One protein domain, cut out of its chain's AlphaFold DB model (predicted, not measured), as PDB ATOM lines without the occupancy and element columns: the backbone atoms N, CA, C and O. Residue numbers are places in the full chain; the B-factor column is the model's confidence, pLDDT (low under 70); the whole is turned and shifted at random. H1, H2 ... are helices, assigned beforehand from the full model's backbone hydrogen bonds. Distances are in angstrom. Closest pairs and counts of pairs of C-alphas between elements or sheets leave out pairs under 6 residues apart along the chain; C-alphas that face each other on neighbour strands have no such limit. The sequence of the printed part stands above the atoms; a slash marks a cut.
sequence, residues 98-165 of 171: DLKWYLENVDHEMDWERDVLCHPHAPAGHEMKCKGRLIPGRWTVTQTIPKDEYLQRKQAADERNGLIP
ATOM      1  N   ASP A  98     -10.550 -14.109  28.219       85.62
ATOM      2  CA  ASP A  98     -10.837 -13.451  29.493       85.62
ATOM      3  C   ASP A  98      -9.586 -13.328  30.380       85.62
ATOM      4  O   ASP A  98      -8.504 -13.826  30.058       85.62
ATOM      5  N   LEU A  99      -9.731 -12.620  31.505       85.69
ATOM      6  CA  LEU A  99      -8.636 -12.433  32.454       85.69
ATOM      7  C   LEU A  99      -8.194 -13.752  33.097       85.69
ATOM      8  O   LEU A  99      -7.008 -13.926  33.360       85.69
ATOM      9  N   LYS A 100      -9.120 -14.689  33.319       88.00
ATOM     10  CA  LYS A 100      -8.791 -16.005  33.862       88.00
ATOM     11  C   LYS A 100      -7.790 -16.724  32.960       88.00
ATOM     12  O   LYS A 100      -6.738 -17.150  33.429       88.00
ATOM     13  N   TRP A 101      -8.065 -16.774  31.657       88.50
ATOM     14  CA  TRP A 101      -7.137 -17.337  30.685       88.50
ATOM     15  C   TRP A 101      -5.785 -16.614  30.708       88.50
ATOM     16  O   TRP A 101      -4.752 -17.274  30.646       88.50
ATOM     17  N   TYR A 102      -5.759 -15.284  30.837       85.88
ATOM     18  CA  TYR A 102      -4.503 -14.527  30.923       85.88
ATOM     19  C   TYR A 102      -3.653 -14.916  32.142       85.88
ATOM     20  O   TYR A 102      -2.454 -15.150  32.002       85.88
ATOM     21  N   LEU A 103      -4.264 -15.024  33.321       87.94
ATOM     22  CA  LEU A 103      -3.578 -15.430  34.551       87.94
ATOM     23  C   LEU A 103      -3.039 -16.866  34.444       87.94
ATOM     24  O   LEU A 103      -1.897 -17.152  34.801       87.94
ATOM     25  N   GLU A 104      -3.829 -17.765  33.860       89.38
ATOM     26  CA  GLU A 104      -3.447 -19.166  33.694       89.38
ATOM     27  C   GLU A 104      -2.374 -19.382  32.616       89.38
ATOM     28  O   GLU A 104      -1.632 -20.359  32.699       89.38
ATOM     29  N   ASN A 105      -2.289 -18.526  31.591       87.25
ATOM     30  CA  ASN A 105      -1.479 -18.798  30.394       87.25
ATOM     31  C   ASN A 105      -0.360 -17.790  30.118       87.25
ATOM     32  O   ASN A 105       0.528 -18.106  29.335       87.25
ATOM     33  N   VAL A 106      -0.386 -16.605  30.730       86.12
ATOM     34  CA  VAL A 106       0.578 -15.533  30.445       86.12
ATOM     35  C   VAL A 106       1.268 -15.039  31.713       86.12
ATOM     36  O   VAL A 106       2.494 -14.975  31.756       86.12
ATOM     37  N   ASP A 107       0.506 -14.697  32.755       88.44
ATOM     38  CA  ASP A 107       1.036 -14.043  33.960       88.44
ATOM     39  C   ASP A 107       0.897 -14.927  35.207       88.44
ATOM     40  O   ASP A 107       0.072 -14.697  36.095       88.44
ATOM     41  N   HIS A 108       1.730 -15.970  35.265       90.94
ATOM     42  CA  HIS A 108       1.720 -16.948  36.358       90.94
ATOM     43  C   HIS A 108       2.142 -16.359  37.709       90.94
ATOM     44  O   HIS A 108       1.741 -16.882  38.748       90.94
ATOM     45  N   GLU A 109       2.956 -15.296  37.706       90.06
ATOM     46  CA  GLU A 109       3.308 -14.591  38.942       90.06
ATOM     47  C   GLU A 109       2.065 -13.920  39.522       90.06
ATOM     48  O   GLU A 109       1.769 -14.112  40.697       90.06
ATOM     49  N   MET A 110       1.299 -13.196  38.699       88.00
ATOM     50  CA  MET A 110       0.076 -12.535  39.151       88.00
ATOM     51  C   MET A 110      -0.998 -13.532  39.607       88.00
ATOM     52  O   MET A 110      -1.668 -13.276  40.609       88.00
ATOM     53  N   ASP A 111      -1.152 -14.668  38.915       89.38
ATOM     54  CA  ASP A 111      -2.081 -15.731  39.332       89.38
ATOM     55  C   ASP A 111      -1.729 -16.299  40.712       89.38
ATOM     56  O   ASP A 111      -2.616 -16.528  41.529       89.38
ATOM     57  N   TRP A 112      -0.439 -16.485  40.994       91.56
ATOM     58  CA  TRP A 112       0.038 -16.971  42.288       91.56
ATOM     59  C   TRP A 112      -0.054 -15.911  43.387       91.56
ATOM     60  O   TRP A 112      -0.494 -16.197  44.501       91.56
ATOM     61  N   GLU A 113       0.336 -14.667  43.082       89.06
ATOM     62  CA  GLU A 113       0.328 -13.554  44.040       89.06
ATOM     63  C   GLU A 113      -1.074 -13.332  44.620       89.06
ATOM     64  O   GLU A 113      -1.201 -13.001  45.798       89.06
ATOM     65  N   ARG A 114      -2.114 -13.583  43.817       85.56
ATOM     66  CA  ARG A 114      -3.534 -13.519  44.173       85.56
ATOM     67  C   ARG A 114      -3.888 -14.199  45.497       85.56
ATOM     68  O   ARG A 114      -4.691 -13.658  46.261       85.56
ATOM     69  N   ASP A 115      -3.287 -15.353  45.767       86.75
ATOM     70  CA  ASP A 115      -3.621 -16.200  46.916       86.75
ATOM     71  C   ASP A 115      -2.819 -15.812  48.173       86.75
ATOM     72  O   ASP A 115      -3.114 -16.261  49.281       86.75
ATOM     73  N   VAL A 116      -1.819 -14.939  48.022       88.81
ATOM     74  CA  VAL A 116      -0.891 -14.522  49.087       88.81
ATOM     75  C   VAL A 116      -0.901 -13.005  49.314       88.81
ATOM     76  O   VAL A 116      -0.026 -12.462  49.998       88.81
ATOM     77  N   LEU A 117      -1.891 -12.312  48.739       88.81
ATOM     78  CA  LEU A 117      -2.052 -10.868  48.848       88.81
ATOM     79  C   LEU A 117      -2.262 -10.421  50.296       88.81
ATOM     80  O   LEU A 117      -3.060 -10.974  51.052       88.81
ATOM     81  N   CYS A 118      -1.599  -9.327  50.648       89.81
ATOM     82  CA  CYS A 118      -1.763  -8.630  51.910       89.81
ATOM     83  C   CYS A 118      -1.712  -7.109  51.706       89.81
ATOM     84  O   CYS A 118      -1.248  -6.603  50.687       89.81
ATOM     85  N   HIS A 119      -2.174  -6.355  52.697       89.50
ATOM     86  CA  HIS A 119      -2.192  -4.902  52.690       89.50
ATOM     87  C   HIS A 119      -1.399  -4.345  53.888       89.50
ATOM     88  O   HIS A 119      -1.773  -4.564  55.050       89.50
ATOM     89  N   PRO A 120      -0.310  -3.590  53.659       88.12
ATOM     90  CA  PRO A 120       0.584  -3.151  54.730       88.12
ATOM     91  C   PRO A 120      -0.063  -2.130  55.667       88.12
ATOM     92  O   PRO A 120       0.271  -2.083  56.849       88.12
ATOM     93  N   HIS A 121      -1.031  -1.352  55.182       87.62
ATOM     94  CA  HIS A 121      -1.733  -0.340  55.977       87.62
ATOM     95  C   HIS A 121      -3.058  -0.828  56.577       87.62
ATOM     96  O   HIS A 121      -3.784  -0.026  57.153       87.62
ATOM     97  N   ALA A 122      -3.390  -2.121  56.470       87.94
ATOM     98  CA  ALA A 122      -4.572  -2.646  57.155       87.94
ATOM     99  C   ALA A 122      -4.448  -2.478  58.691       87.94
ATOM    100  O   ALA A 122      -3.320  -2.407  59.208       87.94
ATOM    101  N   PRO A 123      -5.567  -2.414  59.436       88.31
ATOM    102  CA  PRO A 123      -5.543  -2.389  60.897       88.31
ATOM    103  C   PRO A 123      -4.811  -3.601  61.490       88.31
ATOM    104  O   PRO A 123      -4.760  -4.674  60.883       88.31
ATOM    105  N   ALA A 124      -4.234  -3.443  62.682       86.38
ATOM    106  CA  ALA A 124      -3.617  -4.561  63.394       86.38
ATOM    107  C   ALA A 124      -4.676  -5.629  63.726       86.38
ATOM    108  O   ALA A 124      -5.767  -5.295  64.179       86.38
ATOM    109  N   GLY A 125      -4.365  -6.902  63.468       83.81
ATOM    110  CA  GLY A 125      -5.299  -8.020  63.666       83.81
ATOM    111  C   GLY A 125      -6.294  -8.252  62.521       83.81
ATOM    112  O   GLY A 125      -6.988  -9.262  62.535       83.81
ATOM    113  N   HIS A 126      -6.343  -7.377  61.511       88.12
ATOM    114  CA  HIS A 126      -7.142  -7.615  60.309       88.12
ATOM    115  C   HIS A 126      -6.522  -8.738  59.464       88.12
ATOM    116  O   HIS A 126      -5.305  -8.766  59.280       88.12
ATOM    117  N   GLU A 127      -7.348  -9.623  58.897       86.62
ATOM    118  CA  GLU A 127      -6.908 -10.788  58.110       86.62
ATOM    119  C   GLU A 127      -5.925 -10.410  56.993       86.62
ATOM    120  O   GLU A 127      -4.862 -11.009  56.854       86.62
ATOM    121  N   MET A 128      -6.234  -9.331  56.270       86.31
ATOM    122  CA  MET A 128      -5.407  -8.823  55.171       86.31
ATOM    123  C   MET A 128      -4.110  -8.124  55.613       86.31
ATOM    124  O   MET A 128      -3.365  -7.658  54.758       86.31
ATOM    125  N   LYS A 129      -3.809  -7.972  56.908       90.38
ATOM    126  CA  LYS A 129      -2.573  -7.303  57.346       90.38
ATOM    127  C   LYS A 129      -1.351  -8.135  56.960       90.38
ATOM    128  O   LYS A 129      -1.253  -9.305  57.318       90.38
ATOM    129  N   CYS A 130      -0.377  -7.515  56.290       91.12
ATOM    130  CA  CYS A 130       0.891  -8.181  55.986       91.12
ATOM    131  C   CYS A 130       1.599  -8.631  57.274       91.12
ATOM    132  O   CYS A 130       1.901  -7.809  58.139       91.12
ATOM    133  N   LYS A 131       1.881  -9.937  57.377       89.75
ATOM    134  CA  LYS A 131       2.501 -10.579  58.554       89.75
ATOM    135  C   LYS A 131       4.038 -10.576  58.524       89.75
ATOM    136  O   LYS A 131       4.665 -11.173  59.389       89.75
ATOM    137  N   GLY A 132       4.649  -9.917  57.539       88.44
ATOM    138  CA  GLY A 132       6.094  -9.936  57.319       88.44
ATOM    139  C   GLY A 132       6.599  -8.727  56.540       88.44
ATOM    140  O   GLY A 132       5.844  -7.806  56.216       88.44
ATOM    141  N   ARG A 133       7.903  -8.732  56.244       91.31
ATOM    142  CA  ARG A 133       8.547  -7.688  55.441       91.31
ATOM    143  C   ARG A 133       8.092  -7.802  53.986       91.31
ATOM    144  O   ARG A 133       8.106  -8.887  53.417       91.31
ATOM    145  N   LEU A 134       7.722  -6.672  53.390       91.31
ATOM    146  CA  LEU A 134       7.396  -6.607  51.967       91.31
ATOM    147  C   LEU A 134       8.632  -6.881  51.107       91.31
ATOM    148  O   LEU A 134       9.739  -6.437  51.433       91.31
ATOM    149  N   ILE A 135       8.424  -7.563  49.985       89.50
ATOM    150  CA  ILE A 135       9.468  -7.765  48.978       89.50
ATOM    151  C   ILE A 135       9.841  -6.409  48.353       89.50
ATOM    152  O   ILE A 135       8.947  -5.630  48.015       89.50
ATOM    153  N   PRO A 136      11.139  -6.088  48.174       88.00
ATOM    154  CA  PRO A 136      11.553  -4.844  47.532       88.00
ATOM    155  C   PRO A 136      10.882  -4.639  46.168       88.00
ATOM    156  O   PRO A 136      10.872  -5.527  45.321       88.00
ATOM    157  N   GLY A 137      10.300  -3.457  45.957       84.00
ATOM    158  CA  GLY A 137       9.570  -3.130  44.727       84.00
ATOM    159  C   GLY A 137       8.134  -3.668  44.659       84.00
ATOM    160  O   GLY A 137       7.394  -3.284  43.753       84.00
ATOM    161  N   ARG A 138       7.700  -4.487  45.624       83.56
ATOM    162  CA  ARG A 138       6.313  -4.942  45.785       83.56
ATOM    163  C   ARG A 138       5.666  -4.269  47.000       83.56
ATOM    164  O   ARG A 138       6.334  -3.915  47.965       83.56
ATOM    165  N   TRP A 139       4.349  -4.079  46.938       83.94
ATOM    166  CA  TRP A 139       3.591  -3.358  47.973       83.94
ATOM    167  C   TRP A 139       2.639  -4.238  48.783       83.94
ATOM    168  O   TRP A 139       2.214  -3.834  49.860       83.94
ATOM    169  N   THR A 140       2.308  -5.425  48.281       87.25
ATOM    170  CA  THR A 140       1.185  -6.235  48.781       87.25
ATOM    171  C   THR A 140       1.514  -7.716  48.904       87.25
ATOM    172  O   THR A 140       0.626  -8.539  49.088       87.25
ATOM    173  N   VAL A 141       2.797  -8.065  48.819       90.31
ATOM    174  CA  VAL A 141       3.280  -9.435  48.991       90.31
ATOM    175  C   VAL A 141       4.539  -9.438  49.847       90.31
ATOM    176  O   VAL A 141       5.362  -8.517  49.805       90.31
ATOM    177  N   THR A 142       4.670 -10.490  50.648       92.12
ATOM    178  CA  THR A 142       5.827 -10.728  51.533       92.12
ATOM    179  C   THR A 142       6.700 -11.884  51.053       92.12
ATOM    180  O   THR A 142       7.769 -12.124  51.604       92.12
ATOM    181  N   GLN A 143       6.264 -12.563  49.994       91.94
ATOM    182  CA  GLN A 143       6.925 -13.698  49.373       91.94
ATOM    183  C   GLN A 143       6.729 -13.640  47.857       91.94
ATOM    184  O   GLN A 143       5.807 -12.984  47.372       91.94
ATOM    185  N   THR A 144       7.607 -14.317  47.127       91.44
ATOM    186  CA  THR A 144       7.529 -14.494  45.674       91.44
ATOM    187  C   THR A 144       7.296 -15.960  45.355       91.44
ATOM    188  O   THR A 144       7.691 -16.827  46.138       91.44
ATOM    189  N   ILE A 145       6.708 -16.231  44.192       93.00
ATOM    190  CA  ILE A 145       6.537 -17.597  43.709       93.00
ATOM    191  C   ILE A 145       7.898 -18.323  43.676       93.00
ATOM    192  O   ILE A 145       8.883 -17.761  43.178       93.00
ATOM    193  N   PRO A 146       8.003 -19.549  44.220       95.81
ATOM    194  CA  PRO A 146       9.200 -20.362  44.065       95.81
ATOM    195  C   PRO A 146       9.481 -20.641  42.588       95.81
ATOM    196  O   PRO A 146       8.570 -20.930  41.813       95.81
ATOM    197  N   LYS A 147      10.757 -20.602  42.190       95.19
ATOM    198  CA  LYS A 147      11.158 -20.785  40.786       95.19
ATOM    199  C   LYS A 147      10.619 -22.087  40.184       95.19
ATOM    200  O   LYS A 147      10.139 -22.071  39.056       95.19
ATOM    201  N   ASP A 148      10.688 -23.187  40.926       96.62
ATOM    202  CA  ASP A 148      10.251 -24.493  40.426       96.62
ATOM    203  C   ASP A 148       8.735 -24.527  40.200       96.62
ATOM    204  O   ASP A 148       8.279 -25.034  39.178       96.62
ATOM    205  N   GLU A 149       7.957 -23.901  41.089       95.56
ATOM    206  CA  GLU A 149       6.509 -23.753  40.911       95.56
ATOM    207  C   GLU A 149       6.188 -22.877  39.691       95.56
ATOM    208  O   GLU A 149       5.329 -23.227  38.881       95.56
ATOM    209  N   TYR A 150       6.906 -21.765  39.511       94.44
ATOM    210  CA  TYR A 150       6.748 -20.908  38.335       94.44
ATOM    211  C   TYR A 150       7.007 -21.679  37.034       94.44
ATOM    212  O   TYR A 150       6.218 -21.598  36.093       94.44
ATOM    213  N   LEU A 151       8.091 -22.462  36.988       95.38
ATOM    214  CA  LEU A 151       8.443 -23.273  35.824       95.38
ATOM    215  C   LEU A 151       7.395 -24.355  35.542       95.38
ATOM    216  O   LEU A 151       7.047 -24.556  34.382       95.38
ATOM    217  N   GLN A 152       6.851 -25.000  36.576       94.44
ATOM    218  CA  GLN A 152       5.771 -25.980  36.429       94.44
ATOM    219  C   GLN A 152       4.495 -25.344  35.869       94.44
ATOM    220  O   GLN A 152       3.900 -25.873  34.931       94.44
ATOM    221  N   ARG A 153       4.085 -24.187  36.405       93.81
ATOM    222  CA  ARG A 153       2.912 -23.445  35.911       93.81
ATOM    223  C   ARG A 153       3.084 -23.032  34.454       93.81
ATOM    224  O   ARG A 153       2.154 -23.202  33.666       93.81
ATOM    225  N   LYS A 154       4.282 -22.557  34.103       92.19
ATOM    226  CA  LYS A 154       4.645 -22.209  32.730       92.19
ATOM    227  C   LYS A 154       4.585 -23.417  31.802       92.19
ATOM    228  O   LYS A 154       3.912 -23.355  30.782       92.19
ATOM    229  N   GLN A 155       5.213 -24.529  32.177       92.56
ATOM    230  CA  GLN A 155       5.174 -25.754  31.381       92.56
ATOM    231  C   GLN A 155       3.732 -26.233  31.160       92.56
ATOM    232  O   GLN A 155       3.346 -26.535  30.035       92.56
ATOM    233  N   ALA A 156       2.907 -26.233  32.208       91.94
ATOM    234  CA  ALA A 156       1.506 -26.618  32.096       91.94
ATOM    235  C   ALA A 156       0.716 -25.682  31.158       91.94
ATOM    236  O   ALA A 156      -0.190 -26.136  30.457       91.94
ATOM    237  N   ALA A 157       1.031 -24.384  31.134       90.00
ATOM    238  CA  ALA A 157       0.448 -23.438  30.183       90.00
ATOM    239  C   ALA A 157       0.910 -23.706  28.747       90.00
ATOM    240  O   ALA A 157       0.082 -23.747  27.836       90.00
ATOM    241  N   ASP A 158       2.202 -23.950  28.548       88.44
ATOM    242  CA  ASP A 158       2.770 -24.270  27.241       88.44
ATOM    243  C   ASP A 158       2.165 -25.572  26.674       88.44
ATOM    244  O   ASP A 158       1.815 -25.633  25.495       88.44
ATOM    245  N   GLU A 159       1.940 -26.589  27.512       89.56
ATOM    246  CA  GLU A 159       1.255 -27.837  27.141       89.56
ATOM    247  C   GLU A 159      -0.218 -27.611  26.761       89.56
ATOM    248  O   GLU A 159      -0.684 -28.138  25.746       89.56
ATOM    249  N   ARG A 160      -0.957 -26.797  27.531       86.75
ATOM    250  CA  ARG A 160      -2.354 -26.436  27.218       86.75
ATOM    251  C   ARG A 160      -2.478 -25.697  25.890       86.75
ATOM    252  O   ARG A 160      -3.431 -25.936  25.152       86.75
ATOM    253  N   ASN A 161      -1.524 -24.818  25.595       82.75
ATOM    254  CA  ASN A 161      -1.515 -24.005  24.381       82.75
ATOM    255  C   ASN A 161      -0.848 -24.711  23.187       82.75
ATOM    256  O   ASN A 161      -0.815 -24.150  22.094       82.75
ATOM    257  N   GLY A 162      -0.351 -25.943  23.367       78.38
ATOM    258  CA  GLY A 162       0.274 -26.729  22.300       78.38
ATOM    259  C   GLY A 162       1.645 -26.207  21.857       78.38
ATOM    260  O   GLY A 162       2.067 -26.485  20.738       78.38
ATOM    261  N   LEU A 163       2.330 -25.449  22.715       67.88
ATOM    262  CA  LEU A 163       3.672 -24.905  22.475       67.88
ATOM    263  C   LEU A 163       4.781 -25.920  22.797       67.88
ATOM    264  O   LEU A 163       5.899 -25.789  22.301       67.88
ATOM    265  N   ILE A 164       4.465 -26.955  23.582       56.31
ATOM    266  CA  ILE A 164       5.314 -28.133  23.791       56.31
ATOM    267  C   ILE A 164       4.657 -29.316  23.065       56.31
ATOM    268  O   ILE A 164       3.466 -29.567  23.283       56.31
ATOM    269  N   PRO A 165       5.382 -30.064  22.210       50.12
ATOM    270  CA  PRO A 165       4.857 -31.295  21.638       50.12
ATOM    271  C   PRO A 165       4.454 -32.227  22.778       50.12
ATOM    272  O   PRO A 165       5.283 -32.546  23.630       50.12
TER     273      PRO A 165
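Overview. This is residues 98 to 165 of the 171 residues of the protein "Gly-5 protein" of Symbiodinium sp. KB8 (UniProt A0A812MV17). With little regular structure, the domain is a small cluster of three helices, H1, H2 and H3, at one end, and a long loop, residues 114 to 146, that runs out to the other end and folds back. Of the 68 printed residues, 27 are in named helices, all helix with no named strand. It is loose, radius of gyration of the C-alphas 14.7 A, and only just elongated, spanning 50 by 25 by 18 A.

Along the chain. H1, residues 99 to 105, begins at C-alpha 99 (-8.636, -12.433, 32.454). H2 is residues 108 to 113. H3, residues 147 to 160, is 20.0 A long and ends at C-alpha 160 (-2.354, -26.436, 27.218).

Arrangement. H1 and H2 only just touch, only at the corner, with 3 pairs of C-alphas within 8 A, the closest Leu 103 and Asp 111 at 5.0 A; their tilt is steep, 62 degrees, opposite ways. H3 touches H1 with residues 153 to 158 alone, about perpendicular at 76 degrees; the closest C-alphas, Asn 105 and Ala 157, are 5.0 A apart. H3 touches H2 with residues 150 to 154 alone, at a steep tilt of 50 degrees, opposite ways; the closest C-alphas, His 108 and Arg 153, are 6.6 A apart. In H1, H2 and H3 every O i to N i+4 pair is within hydrogen-bond range.

Size, cuts and confidence. The C-alphas farthest apart, Ala 124 and Pro 165, are 50.3 A apart. The printed part has no cut. H1 to H2 is a tight link, H2 to H3 a long one. Residues 163 to 165 have pLDDT under 70.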